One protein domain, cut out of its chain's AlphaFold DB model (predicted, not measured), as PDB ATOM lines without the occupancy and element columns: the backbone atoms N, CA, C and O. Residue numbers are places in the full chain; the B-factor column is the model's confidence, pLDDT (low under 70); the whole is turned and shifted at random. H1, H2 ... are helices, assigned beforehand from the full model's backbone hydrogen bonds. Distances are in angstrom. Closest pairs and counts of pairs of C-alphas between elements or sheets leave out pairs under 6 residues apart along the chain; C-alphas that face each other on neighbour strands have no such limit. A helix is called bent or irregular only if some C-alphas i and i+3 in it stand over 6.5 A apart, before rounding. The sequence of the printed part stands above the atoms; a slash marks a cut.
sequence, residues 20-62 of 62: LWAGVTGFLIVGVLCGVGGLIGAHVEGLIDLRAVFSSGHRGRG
ATOM      1  N   LEU A  20     155.065 158.966 151.228       81.25
ATOM      2  CA  LEU A  20     154.523 159.573 150.014       81.25
ATOM      3  C   LEU A  20     153.946 160.974 150.269       81.25
ATOM      4  O   LEU A  20     154.139 161.868 149.451       81.25
ATOM      5  N   TRP A  21     153.252 161.179 151.396       79.69
ATOM      6  CA  TRP A  21     152.561 162.447 151.676       79.69
ATOM      7  C   TRP A  21     153.483 163.530 152.249       79.69
ATOM      8  O   TRP A  21     153.312 164.712 151.961       79.69
ATOM      9  N   ALA A  22     154.460 163.143 153.073       78.50
ATOM     10  CA  ALA A  22     155.317 164.082 153.801       78.50
ATOM     11  C   ALA A  22     156.823 163.826 153.592       78.50
ATOM     12  O   ALA A  22     157.656 164.362 154.329       78.50
ATOM     13  N   GLY A  23     157.188 163.017 152.594       81.75
ATOM     14  CA  GLY A  23     158.578 162.692 152.284       81.75
ATOM     15  C   GLY A  23     159.276 161.952 153.428       81.75
ATOM     16  O   GLY A  23     158.665 161.211 154.200       81.75
ATOM     17  N   VAL A  24     160.581 162.191 153.575       79.06
ATOM     18  CA  VAL A  24     161.409 161.570 154.625       79.06
ATOM     19  C   VAL A  24     160.878 161.884 156.030       79.06
ATOM     20  O   VAL A  24     160.890 161.016 156.898       79.06
ATOM     21  N   THR A  25     160.344 163.084 156.259       82.56
ATOM     22  CA  THR A  25     159.790 163.476 157.563       82.56
ATOM     23  C   THR A  25     158.566 162.635 157.934       82.56
ATOM     24  O   THR A  25     158.469 162.153 159.062       82.56
ATOM     25  N   GLY A  26     157.660 162.397 156.979       81.88
ATOM     26  CA  GLY A  26     156.495 161.532 157.182       81.88
ATOM     27  C   GLY A  26     156.873 160.079 157.443       81.88
ATOM     28  O   GLY A  26     156.335 159.455 158.357       81.88
ATOM     29  N   PHE A  27     157.854 159.569 156.697       82.06
ATOM     30  CA  PHE A  27     158.423 158.240 156.919       82.06
ATOM     31  C   PHE A  27     158.973 158.083 158.344       82.06
ATOM     32  O   PHE A  27     158.657 157.104 159.018       82.06
ATOM     33  N   LEU A  28     159.752 159.057 158.829       85.38
ATOM     34  CA  LEU A  28     160.338 159.002 160.170       85.38
ATOM     35  C   LEU A  28     159.270 159.044 161.269       85.38
ATOM     36  O   LEU A  28     159.333 158.245 162.202       85.38
ATOM     37  N   ILE A  29     158.265 159.918 161.148       85.38
ATOM     38  CA  ILE A  29     157.170 160.010 162.127       85.38
ATOM     39  C   ILE A  29     156.387 158.695 162.177       85.38
ATOM     40  O   ILE A  29     156.185 158.136 163.258       85.38
ATOM     41  N   VAL A  30     155.985 158.159 161.021       86.69
ATOM     42  CA  VAL A  30     155.248 156.889 160.964       86.69
ATOM     43  C   VAL A  30     156.107 155.727 161.453       86.69
ATOM     44  O   VAL A  30     155.593 154.860 162.153       86.69
ATOM     45  N   GLY A  31     157.411 155.724 161.165       87.19
ATOM     46  CA  GLY A  31     158.353 154.730 161.677       87.19
ATOM     47  C   GLY A  31     158.447 154.734 163.199       87.19
ATOM     48  O   GLY A  31     158.394 153.668 163.813       87.19
ATOM     49  N   VAL A  32     158.501 155.916 163.819       89.31
ATOM     50  CA  VAL A  32     158.471 156.052 165.283       89.31
ATOM     51  C   VAL A  32     157.145 155.545 165.846       89.31
ATOM     52  O   VAL A  32     157.159 154.731 166.770       89.31
ATOM     53  N   LEU A  33     156.004 155.947 165.276       87.50
ATOM     54  CA  LEU A  33     154.695 155.463 165.735       87.50
ATOM     55  C   LEU A  33     154.557 153.943 165.576       87.50
ATOM     56  O   LEU A  33     154.055 153.278 166.478       87.50
ATOM     57  N   CYS A  34     155.039 153.391 164.462       86.19
ATOM     58  CA  CYS A  34     155.116 151.956 164.221       86.19
ATOM     59  C   CYS A  34     155.958 151.253 165.290       86.19
ATOM     60  O   CYS A  34     155.501 150.282 165.889       86.19
ATOM     61  N   GLY A  35     157.167 151.748 165.559       85.50
ATOM     62  CA  GLY A  35     158.044 151.188 166.586       85.50
ATOM     63  C   GLY A  35     157.390 151.191 167.968       85.50
ATOM     64  O   GLY A  35     157.396 150.170 168.652       85.50
ATOM     65  N   VAL A  36     156.753 152.304 168.348       87.44
ATOM     66  CA  VAL A  36     156.030 152.433 169.624       87.44
ATOM     67  C   VAL A  36     154.824 151.491 169.679       87.44
ATOM     68  O   VAL A  36     154.663 150.771 170.660       87.44
ATOM     69  N   GLY A  37     154.006 151.430 168.626       82.62
ATOM     70  CA  GLY A  37     152.857 150.525 168.554       82.62
ATOM     71  C   GLY A  37     153.260 149.049 168.595       82.62
ATOM     72  O   GLY A  37     152.619 148.260 169.285       82.62
ATOM     73  N   GLY A  38     154.359 148.686 167.927       82.25
ATOM     74  CA  GLY A  38     154.939 147.344 167.979       82.25
ATOM     75  C   GLY A  38     155.471 146.987 169.368       82.25
ATOM     76  O   GLY A  38     155.214 145.889 169.852       82.25
ATOM     77  N   LEU A  39     156.143 147.924 170.045       81.38
ATOM     78  CA  LEU A  39     156.610 147.757 171.426       81.38
ATOM     79  C   LEU A  39     155.448 147.576 172.410       81.38
ATOM     80  O   LEU A  39     155.488 146.673 173.242       81.38
ATOM     81  N   ILE A  40     154.408 148.407 172.305       82.12
ATOM     82  CA  ILE A  40     153.210 148.305 173.150       82.12
ATOM     83  C   ILE A  40     152.473 146.991 172.868       82.12
ATOM     84  O   ILE A  40     152.110 146.288 173.807       82.12
ATOM     85  N   GLY A  41     152.292 146.622 171.598       78.38
ATOM     86  CA  GLY A  41     151.658 145.360 171.209       78.38
ATOM     87  C   GLY A  41     152.410 144.144 171.748       78.38
ATOM     88  O   GLY A  41     151.808 143.273 172.371       78.38
ATOM     89  N   ALA A  42     153.737 144.138 171.615       79.62
ATOM     90  CA  ALA A  42     154.587 143.080 172.149       79.62
ATOM     91  C   ALA A  42     154.582 143.020 173.688       79.62
ATOM     92  O   ALA A  42     154.753 141.942 174.263       79.62
ATOM     93  N   HIS A  43     154.363 144.155 174.357       72.31
ATOM     94  CA  HIS A  43     154.168 144.196 175.802       72.31
ATOM     95  C   HIS A  43     152.811 143.611 176.220       72.31
ATOM     96  O   HIS A  43     152.755 142.807 177.147       72.31
ATOM     97  N   VAL A  44     151.729 143.965 175.518       78.25
ATOM     98  CA  VAL A  44     150.373 143.453 175.788       78.25
ATOM     99  C   VAL A  44     150.271 141.951 175.515       78.25
ATOM    100  O   VAL A  44     149.633 141.235 176.281       78.25
ATOM    101  N   GLU A  45     150.933 141.451 174.471       73.69
ATOM    102  CA  GLU A  45     151.011 140.012 174.189       73.69
ATOM    103  C   GLU A  45     151.904 139.244 175.182       73.69
ATOM    104  O   GLU A  45     151.988 138.019 175.103       73.69
ATOM    105  N   GLY A  46     152.580 139.927 176.117       67.81
ATOM    106  CA  GLY A  46     153.482 139.299 177.089       67.81
ATOM    107  C   GLY A  46     154.750 138.704 176.466       67.81
ATOM    108  O   GLY A  46     155.489 137.988 177.138       67.81
ATOM    109  N   LEU A  47     155.011 138.995 175.186       63.38
ATOM    110  CA  LEU A  47     156.195 138.555 174.445       63.38
ATOM    111  C   LEU A  47     157.443 139.345 174.850       63.38
ATOM    112  O   LEU A  47     158.547 138.802 174.843       63.38
ATOM    113  N   ILE A  48     157.271 140.621 175.204       60.28
ATOM    114  CA  ILE A  48     158.336 141.487 175.710       60.28
ATOM    115  C   ILE A  48     157.984 141.910 177.134       60.28
ATOM    116  O   ILE A  48     157.175 142.812 177.372       60.28
ATOM    117  N   ASP A  49     158.648 141.277 178.099       66.31
ATOM    118  CA  ASP A  49     158.684 141.787 179.461       66.31
ATOM    119  C   ASP A  49     159.621 143.004 179.497       66.31
ATOM    120  O   ASP A  49     160.839 142.895 179.664       66.31
ATOM    121  N   LEU A  50     159.046 144.194 179.306       61.28
ATOM    122  CA  LEU A  50     159.747 145.476 179.433       61.28
ATOM    123  C   LEU A  50     160.466 145.588 180.789       61.28
ATOM    124  O   LEU A  50     161.497 146.257 180.879       61.28
ATOM    125  N   ARG A  51     159.984 144.890 181.829       63.53
ATOM    126  CA  ARG A  51     160.639 144.809 183.139       63.53
ATOM    127  C   ARG A  51     161.919 143.988 183.080       63.53
ATOM    128  O   ARG A  51     162.912 144.395 183.677       63.53
ATOM    129  N   ALA A  52     161.928 142.880 182.340       61.69
ATOM    130  CA  ALA A  52     163.129 142.085 182.104       61.69
ATOM    131  C   ALA A  52     164.149 142.856 181.255       61.69
ATOM    132  O   ALA A  52     165.331 142.865 181.592       61.69
ATOM    133  N   VAL A  53     163.711 143.575 180.217       63.00
ATOM    134  CA  VAL A  53     164.591 144.416 179.380       63.00
ATOM    135  C   VAL A  53     165.196 145.572 180.193       63.00
ATOM    136  O   VAL A  53     166.404 145.802 180.134       63.00
ATOM    137  N   PHE A  54     164.399 146.243 181.033       63.78
ATOM    138  CA  PHE A  54     164.867 147.329 181.903       63.78
ATOM    139  C   PHE A  54     165.758 146.831 183.057       63.78
ATOM    140  O   PHE A  54     166.772 147.452 183.381       63.78
ATOM    141  N   SER A  55     165.438 145.669 183.639       60.28
ATOM    142  CA  SER A  55     166.265 145.000 184.655       60.28
ATOM    143  C   SER A  55     167.590 144.490 184.083       60.28
ATOM    144  O   SER A  55     168.595 144.472 184.793       60.28
ATOM    145  N   SER A  56     167.611 144.077 182.816       58.66
ATOM    146  CA  SER A  56     168.832 143.639 182.129       58.66
ATOM    147  C   SER A  56     169.768 144.818 181.846       58.66
ATOM    148  O   SER A  56     170.984 144.656 181.898       58.66
ATOM    149  N   GLY A  57     169.222 146.024 181.656       59.69
ATOM    150  CA  GLY A  57     170.001 147.258 181.509       59.69
ATOM    151  C   GLY A  57     170.778 147.679 182.768       59.69
ATOM    152  O   GLY A  57     171.813 148.326 182.650       59.69
ATOM    153  N   HIS A  58     170.331 147.283 183.967       56.81
ATOM    154  CA  HIS A  58     171.017 147.582 185.239       56.81
ATOM    155  C   HIS A  58     172.032 146.512 185.677       56.81
ATOM    156  O   HIS A  58     172.788 146.740 186.619       56.81
ATOM    157  N   ARG A  59     172.083 145.350 185.014       57.81
ATOM    158  CA  ARG A  59     172.942 144.209 185.392       57.81
ATOM    159  C   ARG A  59     174.165 144.048 184.480       57.81
ATOM    160  O   ARG A  59     174.637 142.940 184.258       57.81
ATOM    161  N   GLY A  60     174.653 145.166 183.943       59.72
ATOM    162  CA  GLY A  60     175.747 145.235 182.971       59.72
ATOM    163  C   GLY A  60     176.831 146.256 183.320       59.72
ATOM    164  O   GLY A  60     177.360 146.901 182.420       59.72
ATOM    165  N   ARG A  61     177.152 146.441 184.607       54.47
ATOM    166  CA  ARG A  61     178.388 147.110 185.042       54.47
ATOM    167  C   ARG A  61     179.017 146.265 186.147       54.47
ATOM    168  O   ARG A  61     178.474 146.204 187.247       54.47
ATOM    169  N   GLY A  62     180.076 145.544 185.784       55.19
ATOM    170  CA  GLY A  62     181.091 145.119 186.748       55.19
ATOM    171  C   GLY A  62     181.854 146.320 187.285       55.19
ATOM    172  O   GLY A  62     181.765 147.403 186.657       55.19
TER     173      GLY A  62
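AT A GLANCE: This is residues 20 to 62 of the 62 residues of an uncharacterized protein of Corynebacterium terpenotabidum Y-11 (UniProt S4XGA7). A long helix, H1, and a short one, H2, make an open L, turning a corner at the link between them. H1 is kinked near its beginning, and a tail, residues 58 to 62, runs on beyond H2. The printed part has 43 residues, with two named helices, H1 then H2, and no named strand; the class is all helix. It is extended, with a radius of gyration of the C-alphas of 15.0 A, and flat, spanning 46 by 28 by 8 A.

HOW THE PARTS SIT: H1, residues 20 to 44, has a kink of 76 degrees near residue 27. H1 and H2, residues 50 to 57, are close but not clearly touching; their closest C-alphas, those of His 43 and Leu 50, are 6.8 A apart. Their lines are about perpendicular, at 83 degrees. In H2 every O i to N i+4 pair is within hydrogen-bond range; in H1, 19 of 21 are.

IN THESE COORDINATES: H1 begins at C-alpha 20 (154.523, 159.573, 150.014) and is 30.7 A long. It is irregular: C-alphas 21 and 24 are 9.4 A apart. H2, 10.6 A long, ends at C-alpha 57 (170.001, 147.258, 181.509).

THE WHOLE: The C-alphas farthest apart, those of Trp 21 and Gly 62, are 48.4 A apart. Residues 20 to 38 and 52 to 62 stand free. The printed part has no cut, and the link from H1 to H2 is tight. Residues 46 to 62 have pLDDT under 70.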